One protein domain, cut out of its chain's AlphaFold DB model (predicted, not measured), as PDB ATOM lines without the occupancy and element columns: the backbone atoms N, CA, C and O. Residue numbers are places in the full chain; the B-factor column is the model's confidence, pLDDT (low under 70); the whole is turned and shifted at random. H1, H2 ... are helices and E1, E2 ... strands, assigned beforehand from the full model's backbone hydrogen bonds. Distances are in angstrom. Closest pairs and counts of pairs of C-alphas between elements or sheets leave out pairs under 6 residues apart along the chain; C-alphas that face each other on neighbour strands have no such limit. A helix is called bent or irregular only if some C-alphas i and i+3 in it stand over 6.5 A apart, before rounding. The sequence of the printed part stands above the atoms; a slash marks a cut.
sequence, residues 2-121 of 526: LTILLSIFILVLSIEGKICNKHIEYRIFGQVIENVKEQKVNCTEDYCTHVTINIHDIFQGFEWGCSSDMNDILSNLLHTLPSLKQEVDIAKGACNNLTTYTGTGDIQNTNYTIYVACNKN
ATOM      1  N   LEU A   2      -8.122 -27.193  56.842       37.97
ATOM      2  CA  LEU A   2      -7.365 -27.673  55.669       37.97
ATOM      3  C   LEU A   2      -7.333 -26.633  54.535       37.97
ATOM      4  O   LEU A   2      -6.267 -26.299  54.049       37.97
ATOM      5  N   THR A   3      -8.480 -26.034  54.202       42.79
ATOM      6  CA  THR A   3      -8.608 -24.948  53.214       42.79
ATOM      7  C   THR A   3      -7.874 -23.669  53.598       42.79
ATOM      8  O   THR A   3      -7.289 -23.053  52.723       42.79
ATOM      9  N   ILE A   4      -7.869 -23.294  54.884       47.04
ATOM     10  CA  ILE A   4      -7.207 -22.075  55.387       47.04
ATOM     11  C   ILE A   4      -5.682 -22.232  55.332       47.04
ATOM     12  O   ILE A   4      -4.971 -21.310  54.954       47.04
ATOM     13  N   LEU A   5      -5.166 -23.414  55.676       46.88
ATOM     14  CA  LEU A   5      -3.736 -23.706  55.579       46.88
ATOM     15  C   LEU A   5      -3.300 -23.932  54.132       46.88
ATOM     16  O   LEU A   5      -2.243 -23.440  53.763       46.88
ATOM     17  N   LEU A   6      -4.125 -24.574  53.297       45.28
ATOM     18  CA  LEU A   6      -3.879 -24.645  51.857       45.28
ATOM     19  C   LEU A   6      -3.844 -23.232  51.261       45.28
ATOM     20  O   LEU A   6      -2.949 -22.931  50.490       45.28
ATOM     21  N   SER A   7      -4.753 -22.339  51.668       44.54
ATOM     22  CA  SER A   7      -4.773 -20.954  51.198       44.54
ATOM     23  C   SER A   7      -3.607 -20.123  51.732       44.54
ATOM     24  O   SER A   7      -3.101 -19.301  50.986       44.54
ATOM     25  N   ILE A   8      -3.135 -20.352  52.967       43.10
ATOM     26  CA  ILE A   8      -1.907 -19.725  53.496       43.10
ATOM     27  C   ILE A   8      -0.672 -20.248  52.746       43.10
ATOM     28  O   ILE A   8       0.183 -19.459  52.362       43.10
ATOM     29  N   PHE A   9      -0.596 -21.555  52.472       41.20
ATOM     30  CA  PHE A   9       0.481 -22.161  51.683       41.20
ATOM     31  C   PHE A   9       0.479 -21.646  50.233       41.20
ATOM     32  O   PHE A   9       1.532 -21.358  49.672       41.20
ATOM     33  N   ILE A  10      -0.708 -21.438  49.652       43.67
ATOM     34  CA  ILE A  10      -0.899 -20.785  48.350       43.67
ATOM     35  C   ILE A  10      -0.503 -19.298  48.413       43.67
ATOM     36  O   ILE A  10       0.141 -18.812  47.488       43.67
ATOM     37  N   LEU A  11      -0.822 -18.580  49.497       34.61
ATOM     38  CA  LEU A  11      -0.469 -17.162  49.662       34.61
ATOM     39  C   LEU A  11       1.046 -16.944  49.756       34.61
ATOM     40  O   LEU A  11       1.555 -15.987  49.183       34.61
ATOM     41  N   VAL A  12       1.777 -17.836  50.436       36.48
ATOM     42  CA  VAL A  12       3.247 -17.765  50.551       36.48
ATOM     43  C   VAL A  12       3.932 -17.979  49.195       36.48
ATOM     44  O   VAL A  12       4.975 -17.385  48.934       36.48
ATOM     45  N   LEU A  13       3.326 -18.760  48.295       34.91
ATOM     46  CA  LEU A  13       3.805 -18.920  46.916       34.91
ATOM     47  C   LEU A  13       3.489 -17.717  46.012       34.91
ATOM     48  O   LEU A  13       4.026 -17.637  44.912       34.91
ATOM     49  N   SER A  14       2.650 -16.781  46.461       30.31
ATOM     50  CA  SER A  14       2.239 -15.611  45.678       30.31
ATOM     51  C   SER A  14       3.127 -14.380  45.899       30.31
ATOM     52  O   SER A  14       2.724 -13.285  45.522       30.31
ATOM     53  N   ILE A  15       4.317 -14.515  46.500       28.63
ATOM     54  CA  ILE A  15       5.287 -13.411  46.570       28.63
ATOM     55  C   ILE A  15       5.807 -13.149  45.146       28.63
ATOM     56  O   ILE A  15       6.551 -13.942  44.572       28.63
ATOM     57  N   GLU A  16       5.324 -12.052  44.567       32.37
ATOM     58  CA  GLU A  16       5.391 -11.688  43.153       32.37
ATOM     59  C   GLU A  16       6.817 -11.339  42.685       32.37
ATOM     60  O   GLU A  16       7.341 -10.256  42.927       32.37
ATOM     61  N   GLY A  17       7.426 -12.269  41.949       36.84
ATOM     62  CA  GLY A  17       8.586 -12.066  41.083       36.84
ATOM     63  C   GLY A  17       8.693 -13.260  40.132       36.84
ATOM     64  O   GLY A  17       8.679 -14.404  40.584       36.84
ATOM     65  N   LYS A  18       8.686 -13.037  38.810       55.69
ATOM     66  CA  LYS A  18       8.688 -14.129  37.818       55.69
ATOM     67  C   LYS A  18      10.114 -14.628  37.612       55.69
ATOM     68  O   LYS A  18      10.924 -13.963  36.973       55.69
ATOM     69  N   ILE A  19      10.391 -15.797  38.173       60.34
ATOM     70  CA  ILE A  19      11.717 -16.405  38.205       60.34
ATOM     71  C   ILE A  19      12.011 -17.117  36.872       60.34
ATOM     72  O   ILE A  19      11.313 -18.068  36.517       60.34
ATOM     73  N   CYS A  20      13.061 -16.699  36.166       67.47
ATOM     74  CA  CYS A  20      13.722 -17.469  35.107       67.47
ATOM     75  C   CYS A  20      15.007 -18.109  35.661       67.47
ATOM     76  O   CYS A  20      15.619 -17.590  36.599       67.47
ATOM     77  N   ASN A  21      15.424 -19.235  35.082       72.34
ATOM     78  CA  ASN A  21      16.741 -19.803  35.360       72.34
ATOM     79  C   ASN A  21      17.765 -19.070  34.487       72.34
ATOM     80  O   ASN A  21      17.646 -19.083  33.265       72.34
ATOM     81  N   LYS A  22      18.736 -18.415  35.124       79.16
ATOM     82  CA  LYS A  22      19.875 -17.770  34.485       79.16
ATOM     83  C   LYS A  22      21.075 -18.704  34.496       79.16
ATOM     84  O   LYS A  22      21.488 -19.147  35.566       79.16
ATOM     85  N   HIS A  23      21.637 -18.981  33.331       78.92
ATOM     86  CA  HIS A  23      22.863 -19.757  33.180       78.92
ATOM     87  C   HIS A  23      23.610 -19.270  31.942       78.92
ATOM     88  O   HIS A  23      23.005 -19.158  30.884       78.92
ATOM     89  N   ILE A  24      24.900 -18.973  32.084       80.33
ATOM     90  CA  ILE A  24      25.739 -18.447  31.001       80.33
ATOM     91  C   ILE A  24      26.950 -19.353  30.873       80.33
ATOM     92  O   ILE A  24      27.607 -19.627  31.876       80.33
ATOM     93  N   GLU A  25      27.274 -19.780  29.660       78.02
ATOM     94  CA  GLU A  25      28.509 -20.485  29.348       78.02
ATOM     95  C   GLU A  25      29.078 -19.999  28.011       78.02
ATOM     96  O   GLU A  25      28.463 -20.170  26.960       78.02
ATOM     97  N   TYR A  26      30.277 -19.416  28.042       79.84
ATOM     98  CA  TYR A  26      31.013 -18.983  26.855       79.84
ATOM     99  C   TYR A  26      32.299 -19.783  26.703       79.84
ATOM    100  O   TYR A  26      33.095 -19.885  27.639       79.84
ATOM    101  N   ARG A  27      32.531 -20.318  25.504       73.04
ATOM    102  CA  ARG A  27      33.746 -21.036  25.125       73.04
ATOM    103  C   ARG A  27      34.367 -20.426  23.878       73.04
ATOM    104  O   ARG A  27      33.665 -20.189  22.901       73.04
ATOM    105  N   ILE A  28      35.684 -20.241  23.886       77.90
ATOM    106  CA  ILE A  28      36.475 -19.901  22.694       77.90
ATOM    107  C   ILE A  28      37.518 -20.996  22.485       77.90
ATOM    108  O   ILE A  28      38.203 -21.374  23.435       77.90
ATOM    109  N   PHE A  29      37.620 -21.541  21.270       78.58
ATOM    110  CA  PHE A  29      38.475 -22.699  20.953       78.58
ATOM    111  C   PHE A  29      38.333 -23.849  21.976       78.58
ATOM    112  O   PHE A  29      39.314 -24.447  22.421       78.58
ATOM    113  N   GLY A  30      37.099 -24.116  22.418       72.28
ATOM    114  CA  GLY A  30      36.775 -25.142  23.415       72.28
ATOM    115  C   GLY A  30      37.123 -24.809  24.877       72.28
ATOM    116  O   GLY A  30      36.708 -25.552  25.768       72.28
ATOM    117  N   GLN A  31      37.822 -23.704  25.158       73.74
ATOM    118  CA  GLN A  31      38.128 -23.257  26.521       73.74
ATOM    119  C   GLN A  31      36.996 -22.398  27.083       73.74
ATOM    120  O   GLN A  31      36.587 -21.429  26.453       73.74
ATOM    121  N   VAL A  32      36.513 -22.738  28.280       77.55
ATOM    122  CA  VAL A  32      35.486 -21.968  28.998       77.55
ATOM    123  C   VAL A  32      36.085 -20.646  29.479       77.55
ATOM    124  O   VAL A  32      37.010 -20.648  30.288       77.55
ATOM    125  N   ILE A  33      35.545 -19.532  28.993       77.94
ATOM    126  CA  ILE A  33      35.940 -18.173  29.389       77.94
ATOM    127  C   ILE A  33      35.035 -17.653  30.500       77.94
ATOM    128  O   ILE A  33      35.501 -17.004  31.432       77.94
ATOM    129  N   GLU A  34      33.747 -17.974  30.423       79.02
ATOM    130  CA  GLU A  34      32.754 -17.548  31.397       79.02
ATOM    131  C   GLU A  34      31.784 -18.694  31.665       79.02
ATOM    132  O   GLU A  34      31.342 -19.371  30.739       79.02
ATOM    133  N   ASN A  35      31.486 -18.939  32.941       80.79
ATOM    134  CA  ASN A  35      30.486 -19.913  33.362       80.79
ATOM    135  C   ASN A  35      29.764 -19.400  34.610       80.79
ATOM    136  O   ASN A  35      30.280 -19.481  35.730       80.79
ATOM    137  N   VAL A  36      28.560 -18.877  34.411       78.75
ATOM    138  CA  VAL A  36      27.642 -18.519  35.488       78.75
ATOM    139  C   VAL A  36      26.740 -19.716  35.741       78.75
ATOM    140  O   VAL A  36      25.843 -20.003  34.951       78.75
ATOM    141  N   LYS A  37      26.962 -20.419  36.856       79.35
ATOM    142  CA  LYS A  37      26.122 -21.553  37.277       79.35
ATOM    143  C   LYS A  37      24.652 -21.150  37.391       79.35
ATOM    144  O   LYS A  37      24.357 -20.009  37.729       79.35
ATOM    145  N   GLU A  38      23.763 -22.117  37.168       76.01
ATOM    146  CA  GLU A  38      22.312 -21.925  37.196       76.01
ATOM    147  C   GLU A  38      21.844 -21.200  38.472       76.01
ATOM    148  O   GLU A  38      22.055 -21.665  39.597       76.01
ATOM    149  N   GLN A  39      21.212 -20.042  38.289       76.01
ATOM    150  CA  GLN A  39      20.652 -19.209  39.350       76.01
ATOM    151  C   GLN A  39      19.235 -18.770  38.993       76.01
ATOM    152  O   GLN A  39      18.873 -18.661  37.831       76.01
ATOM    153  N   LYS A  40      18.411 -18.491  39.999       73.76
ATOM    154  CA  LYS A  40      17.043 -17.999  39.810       73.76
ATOM    155  C   LYS A  40      17.042 -16.471  39.785       73.76
ATOM    156  O   LYS A  40      17.429 -15.860  40.777       73.76
ATOM    157  N   VAL A  41      16.597 -15.865  38.684       72.98
ATOM    158  CA  VAL A  41      16.581 -14.404  38.484       72.98
ATOM    159  C   VAL A  41      15.168 -13.934  38.159       72.98
ATOM    160  O   VAL A  41      14.457 -14.576  37.392       72.98
ATOM    161  N   ASN A  42      14.755 -12.809  38.741       70.63
ATOM    162  CA  ASN A  42      13.480 -12.176  38.414       70.63
ATOM    163  C   ASN A  42      13.624 -11.332  37.146       70.63
ATOM    164  O   ASN A  42      14.349 -10.338  37.153       70.63
ATOM    165  N   CYS A  43      12.906 -11.700  36.087       66.52
ATOM    166  CA  CYS A  43      12.885 -10.927  34.848       66.52
ATOM    167  C   CYS A  43      11.758  -9.889  34.858       66.52
ATOM    168  O   CYS A  43      10.675 -10.121  35.400       66.52
ATOM    169  N   THR A  44      12.011  -8.742  34.228       66.74
ATOM    170  CA  THR A  44      11.012  -7.687  34.007       66.74
ATOM    171  C   THR A  44      10.006  -8.056  32.915       66.74
ATOM    172  O   THR A  44       8.856  -7.624  32.976       66.74
ATOM    173  N   GLU A  45      10.413  -8.870  31.935       67.03
ATOM    174  CA  GLU A  45       9.580  -9.274  30.798       67.03
ATOM    175  C   GLU A  45       8.838 -10.607  31.023       67.03
ATOM    176  O   GLU A  45       9.188 -11.423  31.873       67.03
ATOM    177  N   ASP A  46       7.770 -10.825  30.249       65.08
ATOM    178  CA  ASP A  46       6.801 -11.924  30.409       65.08
ATOM    179  C   ASP A  46       7.285 -13.297  29.869       65.08
ATOM    180  O   ASP A  46       6.509 -14.261  29.822       65.08
ATOM    181  N   TYR A  47       8.546 -13.401  29.445       70.38
ATOM    182  CA  TYR A  47       9.133 -14.584  28.811       70.38
ATOM    183  C   TYR A  47      10.600 -14.780  29.208       70.38
ATOM    184  O   TYR A  47      11.302 -13.818  29.511       70.38
ATOM    185  N   CYS A  48      11.046 -16.039  29.211       78.92
ATOM    186  CA  CYS A  48      12.456 -16.387  29.382       78.92
ATOM    187  C   CYS A  48      13.077 -16.647  28.006       78.92
ATOM    188  O   CYS A  48      12.392 -17.097  27.076       78.92
ATOM    189  N   THR A  49      14.372 -16.379  27.888       79.78
ATOM    190  CA  THR A  49      15.128 -16.521  26.645       79.78
ATOM    191  C   THR A  49      16.153 -17.642  26.768       79.78
ATOM    192  O   THR A  49      16.721 -17.885  27.833       79.78
ATOM    193  N   HIS A  50      16.358 -18.343  25.660       80.59
ATOM    194  CA  HIS A  50      17.401 -19.336  25.472       80.59
ATOM    195  C   HIS A  50      18.146 -18.997  24.189       80.59
ATOM    196  O   HIS A  50      17.565 -19.059  23.104       80.59
ATOM    197  N   VAL A  51      19.430 -18.687  24.300       80.11
ATOM    198  CA  VAL A  51      20.300 -18.368  23.170       80.11
ATOM    199  C   VAL A  51      21.420 -19.392  23.097       80.11
ATOM    200  O   VAL A  51      22.051 -19.733  24.095       80.11
ATOM    201  N   THR A  52      21.676 -19.902  21.900       79.14
ATOM    202  CA  THR A  52      22.860 -20.708  21.608       79.14
ATOM    203  C   THR A  52      23.481 -20.225  20.314       79.14
ATOM    204  O   THR A  52      22.816 -20.168  19.284       79.14
ATOM    205  N   ILE A  53      24.758 -19.877  20.366       79.91
ATOM    206  CA  ILE A  53      25.546 -19.443  19.216       79.91
ATOM    207  C   ILE A  53      26.717 -20.407  19.094       79.91
ATOM    208  O   ILE A  53      27.460 -20.588  20.053       79.91
ATOM    209  N   ASN A  54      26.900 -21.016  17.928       77.62
ATOM    210  CA  ASN A  54      28.086 -21.802  17.606       77.62
ATOM    211  C   ASN A  54      28.671 -21.304  16.282       77.62
ATOM    212  O   ASN A  54      27.965 -21.263  15.279       77.62
ATOM    213  N   ILE A  55      29.945 -20.921  16.280       78.61
ATOM    214  CA  ILE A  55      30.702 -20.529  15.089       78.61
ATOM    215  C   ILE A  55      31.863 -21.511  14.954       78.61
ATOM    216  O   ILE A  55      32.892 -21.307  15.594       78.61
ATOM    217  N   HIS A  56      31.679 -22.573  14.160       76.22
ATOM    218  CA  HIS A  56      32.669 -23.616  13.835       76.22
ATOM    219  C   HIS A  56      33.655 -23.960  14.978       76.22
ATOM    220  O   HIS A  56      34.865 -24.005  14.765       76.22
ATOM    221  N   ASP A  57      33.150 -24.112  16.210       63.92
ATOM    222  CA  ASP A  57      33.921 -24.357  17.445       63.92
ATOM    223  C   ASP A  57      34.974 -23.289  17.837       63.92
ATOM    224  O   ASP A  57      35.648 -23.415  18.865       63.92
ATOM    225  N   ILE A  58      35.077 -22.192  17.081       73.82
ATOM    226  CA  ILE A  58      35.861 -20.997  17.418       73.82
ATOM    227  C   ILE A  58      35.214 -20.284  18.603       73.82
ATOM    228  O   ILE A  58      35.914 -19.909  19.538       73.82
ATOM    229  N   PHE A  59      33.889 -20.128  18.579       78.15
ATOM    230  CA  PHE A  59      33.096 -19.580  19.677       78.15
ATOM    231  C   PHE A  59      31.819 -20.398  19.864       78.15
ATOM    232  O   PHE A  59      31.073 -20.618  18.909       78.15
ATOM    233  N   GLN A  60      31.555 -20.816  21.098       76.30
ATOM    234  CA  GLN A  60      30.299 -21.429  21.517       76.30
ATOM    235  C   GLN A  60      29.763 -20.630  22.704       76.30
ATOM    236  O   GLN A  60      30.419 -20.554  23.741       76.30
ATOM    237  N   GLY A  61      28.590 -20.024  22.559       78.91
ATOM    238  CA  GLY A  61      27.927 -19.293  23.629       78.91
ATOM    239  C   GLY A  61      26.550 -19.852  23.925       78.91
ATOM    240  O   GLY A  61      25.762 -20.079  23.010       78.91
ATOM    241  N   PHE A  62      26.273 -20.076  25.201       77.98
ATOM    242  CA  PHE A  62      25.023 -20.606  25.720       77.98
ATOM    243  C   PHE A  62      24.515 -19.686  26.820       77.98
ATOM    244  O   PHE A  62      25.230 -19.431  27.787       77.98
ATOM    245  N   GLU A  63      23.291 -19.193  26.688       80.28
ATOM    246  CA  GLU A  63      22.706 -18.301  27.681       80.28
ATOM    247  C   GLU A  63      21.220 -18.590  27.882       80.28
ATOM    248  O   GLU A  63      20.429 -18.615  26.941       80.28
ATOM    249  N   TRP A  64      20.853 -18.826  29.137       79.23
ATOM    250  CA  TRP A  64      19.483 -18.866  29.632       79.23
ATOM    251  C   TRP A  64      19.304 -17.647  30.513       79.23
ATOM    252  O   TRP A  64      20.166 -17.382  31.351       79.23
ATOM    253  N   GLY A  65      18.201 -16.919  30.366       79.75
ATOM    254  CA  GLY A  65      17.979 -15.751  31.207       79.75
ATOM    255  C   GLY A  65      16.799 -14.891  30.792       79.75
ATOM    256  O   GLY A  65      15.754 -15.383  30.350       79.75
ATOM    257  N   CYS A  66      16.967 -13.591  31.010       81.44
ATOM    258  CA  CYS A  66      15.992 -12.570  30.669       81.44
ATOM    259  C   CYS A  66      16.204 -12.039  29.240       81.44
ATOM    260  O   CYS A  66      17.248 -12.217  28.617       81.44
ATOM    261  N   SER A  67      15.220 -11.297  28.730       79.95
ATOM    262  CA  SER A  67      15.339 -10.568  27.457       79.95
ATOM    263  C   SER A  67      16.553  -9.619  27.410       79.95
ATOM    264  O   SER A  67      17.183  -9.476  26.362       79.95
ATOM    265  N   SER A  68      16.939  -9.011  28.540       77.54
ATOM    266  CA  SER A  68      18.149  -8.179  28.635       77.54
ATOM    267  C   SER A  68      19.421  -8.966  28.322       77.54
ATOM    268  O   SER A  68      20.212  -8.528  27.497       77.54
ATOM    269  N   ASP A  69      19.551 -10.158  28.906       78.07
ATOM    270  CA  ASP A  69      20.706 -11.042  28.742       78.07
ATOM    271  C   ASP A  69      20.867 -11.450  27.260       78.07
ATOM    272  O   ASP A  69      21.914 -11.264  26.645       78.07
ATOM    273  N   MET A  70      19.760 -11.853  26.619       80.82
ATOM    274  CA  MET A  70      19.723 -12.134  25.177       80.82
ATOM    275  C   MET A  70      20.147 -10.928  24.321       80.82
ATOM    276  O   MET A  70      20.813 -11.084  23.294       80.82
ATOM    277  N   ASN A  71      19.716  -9.718  24.677       81.73
ATOM    278  CA  ASN A  71      20.083  -8.530  23.912       81.73
ATOM    279  C   ASN A  71      21.576  -8.217  24.031       81.73
ATOM    280  O   ASN A  71      22.160  -7.770  23.039       81.73
ATOM    281  N   ASP A  72      22.192  -8.488  25.178       80.40
ATOM    282  CA  ASP A  72      23.620  -8.271  25.399       80.40
ATOM    283  C   ASP A  72      24.465  -9.226  24.542       80.40
ATOM    284  O   ASP A  72      25.320  -8.769  23.777       80.40
ATOM    285  N   ILE A  73      24.176 -10.535  24.561       79.50
ATOM    286  CA  ILE A  73      24.920 -11.516  23.750       79.50
ATOM    287  C   ILE A  73      24.768 -11.258  22.243       79.50
ATOM    288  O   ILE A  73      25.753 -11.292  21.500       79.50
ATOM    289  N   LEU A  74      23.560 -10.924  21.775       80.30
ATOM    290  CA  LEU A  74      23.314 -10.622  20.362       80.30
ATOM    291  C   LEU A  74      23.976  -9.308  19.923       80.30
ATOM    292  O   LEU A  74      24.430  -9.196  18.784       80.30
ATOM    293  N   SER A  75      24.063  -8.314  20.810       81.38
ATOM    294  CA  SER A  75      24.751  -7.049  20.516       81.38
ATOM    295  C   SER A  75      26.272  -7.232  20.470       81.38
ATOM    296  O   SER A  75      26.924  -6.698  19.571       81.38
ATOM    297  N   ASN A  76      26.833  -8.053  21.363       79.24
ATOM    298  CA  ASN A  76      28.248  -8.444  21.326       79.24
ATOM    299  C   ASN A  76      28.595  -9.236  20.055       79.24
ATOM    300  O   ASN A  76      29.648  -9.018  19.447       79.24
ATOM    301  N   LEU A  77      27.684 -10.105  19.599       79.09
ATOM    302  CA  LEU A  77      27.837 -10.816  18.331       79.09
ATOM    303  C   LEU A  77      27.901  -9.838  17.149       79.09
ATOM    304  O   LEU A  77      28.789  -9.969  16.311       79.09
ATOM    305  N   LEU A  78      27.027  -8.823  17.099       78.55
ATOM    306  CA  LEU A  78      27.032  -7.806  16.035       78.55
ATOM    307  C   LEU A  78      28.288  -6.936  16.017       78.55
ATOM    308  O   LEU A  78      28.737  -6.545  14.940       78.55
ATOM    309  N   HIS A  79      28.864  -6.642  17.184       76.92
ATOM    310  CA  HIS A  79      30.149  -5.948  17.272       76.92
ATOM    311  C   HIS A  79      31.285  -6.748  16.628       76.92
ATOM    312  O   HIS A  79      32.192  -6.161  16.040       76.92
ATOM    313  N   THR A  80      31.226  -8.075  16.732       77.43
ATOM    314  CA  THR A  80      32.278  -8.979  16.253       77.43
ATOM    315  C   THR A  80      32.059  -9.390  14.794       77.43
ATOM    316  O   THR A  80      33.006  -9.462  14.015       77.43
ATOM    317  N   LEU A  81      30.803  -9.625  14.403       80.09
ATOM    318  CA  LEU A  81      30.382 -10.071  13.074       80.09
ATOM    319  C   LEU A  81      29.203  -9.220  12.564       80.09
ATOM    320  O   LEU A  81      28.046  -9.649  12.616       80.09
ATOM    321  N   PRO A  82      29.472  -8.029  11.997       82.96
ATOM    322  CA  PRO A  82      28.426  -7.160  11.457       82.96
ATOM    323  C   PRO A  82      27.617  -7.800  10.317       82.96
ATOM    324  O   PRO A  82      26.477  -7.407  10.069       82.96
ATOM    325  N   SER A  83      28.181  -8.799   9.627       81.74
ATOM    326  CA  SER A  83      27.520  -9.561   8.557       81.74
ATOM    327  C   SER A  83      26.294 -10.351   9.030       81.74
ATOM    328  O   SER A  83      25.425 -10.644   8.217       81.74
ATOM    329  N   LEU A  84      26.182 -10.647  10.331       82.89
ATOM    330  CA  LEU A  84      25.053 -11.378  10.922       82.89
ATOM    331  C   LEU A  84      23.858 -10.488  11.286       82.89
ATOM    332  O   LEU A  84      22.895 -10.971  11.878       82.89
ATOM    333  N   LYS A  85      23.879  -9.196  10.930       85.48
ATOM    334  CA  LYS A  85      22.814  -8.244  11.282       85.48
ATOM    335  C   LYS A  85      21.410  -8.733  10.941       85.48
ATOM    336  O   LYS A  85      20.524  -8.661  11.785       85.48
ATOM    337  N   GLN A  86      21.231  -9.284   9.745       85.84
ATOM    338  CA  GLN A  86      19.935  -9.791   9.304       85.84
ATOM    339  C   GLN A  86      19.434 -10.956  10.175       85.84
ATOM    340  O   GLN A  86      18.271 -10.965  10.566       85.84
ATOM    341  N   GLU A  87      20.306 -11.900  10.527       83.37
ATOM    342  CA  GLU A  87      19.966 -13.060  11.366       83.37
ATOM    343  C   GLU A  87      19.614 -12.626  12.797       83.37
ATOM    344  O   GLU A  87      18.655 -13.120  13.388       83.37
ATOM    345  N   VAL A  88      20.350 -11.651  13.346       83.72
ATOM    346  CA  VAL A  88      20.092 -11.098  14.684       83.72
ATOM    347  C   VAL A  88      18.764 -10.340  14.735       83.72
ATOM    348  O   VAL A  88      18.014 -10.492  15.700       83.72
ATOM    349  N   ASP A  89      18.438  -9.560  13.702       85.78
ATOM    350  CA  ASP A  89      17.163  -8.841  13.622       85.78
ATOM    351  C   ASP A  89      15.974  -9.820  13.508       85.78
ATOM    352  O   ASP A  89      14.946  -9.627  14.166       85.78
ATOM    353  N   ILE A  90      16.126 -10.918  12.754       85.39
ATOM    354  CA  ILE A  90      15.118 -11.989  12.670       85.39
ATOM    355  C   ILE A  90      14.962 -12.701  14.020       85.39
ATOM    356  O   ILE A  90      13.834 -12.920  14.463       85.39
ATOM    357  N   ALA A  91      16.065 -13.014  14.703       80.57
ATOM    358  CA  ALA A  91      16.040 -13.651  16.018       80.57
ATOM    359  C   ALA A  91      15.322 -12.782  17.068       80.57
ATOM    360  O   ALA A  91      14.458 -13.273  17.798       80.57
ATOM    361  N   LYS A  92      15.604 -11.471  17.097       82.09
ATOM    362  CA  LYS A  92      14.888 -10.509  17.955       82.09
ATOM    363  C   LYS A  92      13.398 -10.433  17.602       82.09
ATOM    364  O   LYS A  92      12.552 -10.401  18.495       82.09
ATOM    365  N   GLY A  93      13.060 -10.462  16.311       80.87
ATOM    366  CA  GLY A  93      11.675 -10.517  15.835       80.87
ATOM    367  C   GLY A  93      10.928 -11.787  16.263       80.87
ATOM    368  O   GLY A  93       9.772 -11.706  16.681       80.87
ATOM    369  N   ALA A  94      11.586 -12.948  16.223       78.22
ATOM    370  CA  ALA A  94      11.029 -14.212  16.710       78.22
ATOM    371  C   ALA A  94      10.708 -14.147  18.213       78.22
ATOM    372  O   ALA A  94       9.660 -14.623  18.651       78.22
ATOM    373  N   CYS A  95      11.546 -13.468  18.997       76.89
ATOM    374  CA  CYS A  95      11.320 -13.290  20.429       76.89
ATOM    375  C   CYS A  95      10.144 -12.395  20.785       76.89
ATOM    376  O   CYS A  95       9.364 -12.750  21.670       76.89
ATOM    377  N   ASN A  96       9.946 -11.309  20.039       77.05
ATOM    378  CA  ASN A  96       8.746 -10.483  20.175       77.05
ATOM    379  C   ASN A  96       7.458 -11.289  19.916       77.05
ATOM    380  O   ASN A  96       6.421 -11.005  20.512       77.05
ATOM    381  N   ASN A  97       7.534 -12.321  19.068       77.11
ATOM    382  CA  ASN A  97       6.423 -13.221  18.757       77.11
ATOM    383  C   ASN A  97       6.363 -14.479  19.643       77.11
ATOM    384  O   ASN A  97       5.469 -15.302  19.443       77.11
ATOM    385  N   LEU A  98       7.265 -14.633  20.622       72.93
ATOM    386  CA  LEU A  98       7.364 -15.811  21.496       72.93
ATOM    387  C   LEU A  98       7.560 -17.128  20.721       72.93
ATOM    388  O   LEU A  98       6.979 -18.163  21.060       72.93
ATOM    389  N   THR A  99       8.346 -17.080  19.647       74.84
ATOM    390  CA  THR A  99       8.671 -18.241  18.816       74.84
ATOM    391  C   THR A  99      10.144 -18.634  18.941       74.84
ATOM    392  O   THR A  99      10.929 -18.033  19.678       74.84
ATOM    393  N   THR A 100      10.509 -19.711  18.245       76.05
ATOM    394  CA  THR A 100      11.894 -20.168  18.121       76.05
ATOM    395  C   THR A 100      12.424 -19.834  16.732       76.05
ATOM    396  O   THR A 100      11.682 -19.876  15.750       76.05
ATOM    397  N   TYR A 101      13.705 -19.497  16.657       77.74
ATOM    398  CA  TYR A 101      14.435 -19.241  15.428       77.74
ATOM    399  C   TYR A 101      15.723 -20.057  15.428       77.74
ATOM    400  O   TYR A 101      16.415 -20.149  16.440       77.74
ATOM    401  N   THR A 102      16.025 -20.673  14.289       79.97
ATOM    402  CA  THR A 102      17.294 -21.357  14.040       79.97
ATOM    403  C   THR A 102      17.829 -20.858  12.707       79.97
ATOM    404  O   THR A 102      17.214 -21.104  11.672       79.97
ATOM    405  N   GLY A 103      18.940 -20.133  12.750       79.93
ATOM    406  CA  GLY A 103      19.684 -19.673  11.585       79.93
ATOM    407  C   GLY A 103      20.958 -20.490  11.429       79.93
ATOM    408  O   GLY A 103      21.694 -20.686  12.397       79.93
ATOM    409  N   THR A 104      21.220 -20.987  10.225       81.52
ATOM    410  CA  THR A 104      22.466 -21.678   9.871       81.52
ATOM    411  C   THR A 104      22.982 -21.115   8.560       81.52
ATOM    412  O   THR A 104      22.210 -21.000   7.609       81.52
ATOM    413  N   GLY A 105      24.271 -20.814   8.482       81.57
ATOM    414  CA  GLY A 105      24.895 -20.315   7.261       81.57
ATOM    415  C   GLY A 105      26.414 -20.341   7.354       81.57
ATOM    416  O   GLY A 105      26.960 -20.809   8.350       81.57
ATOM    417  N   ASP A 106      27.079 -19.795   6.336       79.06
ATOM    418  CA  ASP A 106      28.538 -19.770   6.240       79.06
ATOM    419  C   ASP A 106      29.043 -18.333   6.078       79.06
ATOM    420  O   ASP A 106      28.576 -17.583   5.217       79.06
ATOM    421  N   ILE A 107      30.029 -17.943   6.886       74.72
ATOM    422  CA  ILE A 107      30.728 -16.656   6.789       74.72
ATOM    423  C   ILE A 107      32.204 -16.951   6.568       74.72
ATOM    424  O   ILE A 107      32.838 -17.574   7.411       74.72
ATOM    425  N   GLN A 108      32.763 -16.510   5.436       70.64
ATOM    426  CA  GLN A 108      34.190 -16.682   5.115       70.64
ATOM    427  C   GLN A 108      34.689 -18.135   5.322       70.64
ATOM    428  O   GLN A 108      35.732 -18.355   5.929       70.64
ATOM    429  N   ASN A 109      33.934 -19.126   4.825       72.02
ATOM    430  CA  ASN A 109      34.178 -20.572   4.994       72.02
ATOM    431  C   ASN A 109      34.093 -21.104   6.440       72.02
ATOM    432  O   ASN A 109      34.602 -22.188   6.719       72.02
ATOM    433  N   THR A 110      33.446 -20.379   7.356       75.45
ATOM    434  CA  THR A 110      33.120 -20.877   8.701       75.45
ATOM    435  C   THR A 110      31.613 -20.967   8.891       75.45
ATOM    436  O   THR A 110      30.897 -19.975   8.743       75.45
ATOM    437  N   ASN A 111      31.135 -22.165   9.216       82.69
ATOM    438  CA  ASN A 111      29.718 -22.415   9.442       82.69
ATOM    439  C   ASN A 111      29.312 -21.846  10.805       82.69
ATOM    440  O   ASN A 111      29.983 -22.083  11.815       82.69
ATOM    441  N   TYR A 112      28.185 -21.144  10.847       82.27
ATOM    442  CA  TYR A 112      27.576 -20.658  12.076       82.27
ATOM    443  C   TYR A 112      26.193 -21.276  12.287       82.27
ATOM    444  O   TYR A 112      25.490 -21.657  11.350       82.27
ATOM    445  N   THR A 113      25.788 -21.370  13.547       79.48
ATOM    446  CA  THR A 113      24.437 -21.728  13.975       79.48
ATOM    447  C   THR A 113      24.016 -20.785  15.091       79.48
ATOM    448  O   THR A 113      24.700 -20.680  16.108       79.48
ATOM    449  N   ILE A 114      22.893 -20.101  14.901       82.06
ATOM    450  CA  ILE A 114      22.260 -19.243  15.902       82.06
ATOM    451  C   ILE A 114      20.899 -19.848  16.216       82.06
ATOM    452  O   ILE A 114      20.041 -19.954  15.345       82.06
ATOM    453  N   TYR A 115      20.695 -20.235  17.466       78.05
ATOM    454  CA  TYR A 115      19.423 -20.707  17.983       78.05
ATOM    455  C   TYR A 115      18.928 -19.739  19.047       78.05
ATOM    456  O   TYR A 115      19.628 -19.471  20.023       78.05
ATOM    457  N   VAL A 116      17.714 -19.231  18.871       80.35
ATOM    458  CA  VAL A 116      17.050 -18.384  19.858       80.35
ATOM    459  C   VAL A 116      15.651 -18.927  20.097       80.35
ATOM    460  O   VAL A 116      14.865 -19.076  19.165       80.35
ATOM    461  N   ALA A 117      15.329 -19.215  21.350       76.80
ATOM    462  CA  ALA A 117      13.994 -19.591  21.775       76.80
ATOM    463  C   ALA A 117      13.513 -18.634  22.858       76.80
ATOM    464  O   ALA A 117      14.150 -18.469  23.897       76.80
ATOM    465  N   CYS A 118      12.362 -18.024  22.614       77.12
ATOM    466  CA  CYS A 118      11.733 -17.105  23.543       77.12
ATOM    467  C   CYS A 118      10.376 -17.663  23.900       77.12
ATOM    468  O   CYS A 118       9.440 -17.621  23.107       77.12
ATOM    469  N   ASN A 119      10.290 -18.247  25.087       70.43
ATOM    470  CA  ASN A 119       9.067 -18.886  25.525       70.43
ATOM    471  C   ASN A 119       8.428 -18.031  26.603       70.43
ATOM    472  O   ASN A 119       9.062 -17.697  27.611       70.43
ATOM    473  N   LYS A 120       7.146 -17.706  26.418       62.86
ATOM    474  CA  LYS A 120       6.356 -17.143  27.509       62.86
ATOM    475  C   LYS A 120       6.471 -18.111  28.665       62.86
ATOM    476  O   LYS A 120       6.337 -19.319  28.463       62.86
ATOM    477  N   ASN A 121       6.697 -17.598  29.866       48.88
ATOM    478  CA  ASN A 121       6.654 -18.458  31.034       48.88
ATOM    479  C   ASN A 121       5.190 -18.929  31.195       48.88
ATOM    480  O   ASN A 121       4.370 -18.282  31.842       48.88
TER     481      ASN A 121
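What this domain is: This is residues 2 to 121 of the 526 residues of a protein of Strongyloides stercoralis (UniProt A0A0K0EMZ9). A wall of six antiparallel strands has helices H2 and H3 side by side over one face, the other face bare, while residues 2 to 15, with H1, stick out as an arm. The printed part has 120 residues with three named helices and six named strands, in the order H1 E1 E2 E3 E4 H2 H3 E5 E6: a mixed class in two layers, helices on one face of the sheet E2 E1 E4 E3 E6 E5. It is loose, with a radius of gyration of the C-alphas of 17.6 A, and spans 66 by 31 by 19 A.

How they stand to each other: Start at H1, residues 2 to 12, which is not on the sheet. Next come E1, residues 19 to 28, and E2, residues 31 to 42, a hairpin with N 22 and O 39 2.7 A apart; E2 bends by 60 degrees at residue 39. E3, residues 47 to 55, and E4, residues 59 to 65, form a hairpin with N 51 and O 63 at 2.8 A; E1 and E4 are antiparallel neighbours, with N 25 and O 62 within hydrogen-bond range at 2.8 A. H2, residues 67 to 80, lies over E4 and E3 at a height over the sheet of 10.0 A. On the same face, H3, residues 82 to 96, touches H2 in a helical hairpin, a shallow tilt of 13 degrees, opposite ways; residues 74 to 78 and 84 to 88 alone meet, the closest C-alphas being those of Leu 78 and Lys 85, 6.4 A. E5, residues 100 to 107, and E6, residues 110 to 120, form a hairpin under H3, whose height is 8.7 A; look for N 103 and O 114 at 2.8 A, and for N 52 and O 115 at 2.8 A between E3 and E6. Every O i to N i+4 pair is within hydrogen-bond range in H1 and H2, and 9 of 11 in H3, which is irregular: C-alphas 83 and 86 are 7.6 A apart.

Where its parts are: Find C-alpha 2 at (-7.365, -27.673, 55.669), where H1 begins its 15.4 A. E1 runs 29.4 A, E2 29.5 A, E3 26.2 A and E4 19.4 A. H2 starts at C-alpha 67, (15.339, -10.568, 27.457), and runs 20.4 A; H3 runs 21.8 A and E5 22.3 A. E6 runs 32.9 A to C-alpha 120 at (6.356, -17.143, 27.509).

The domain as a whole: The C-alphas farthest apart, of Leu 2 and Gln 108, are 66.4 A apart; without the free arm the body spans 48 by 30 by 19 A. The printed part has no cut and no long link. Confidence is under 70 in residues 2 to 20, 43 to 46, 57 and 120 to 121 of this model.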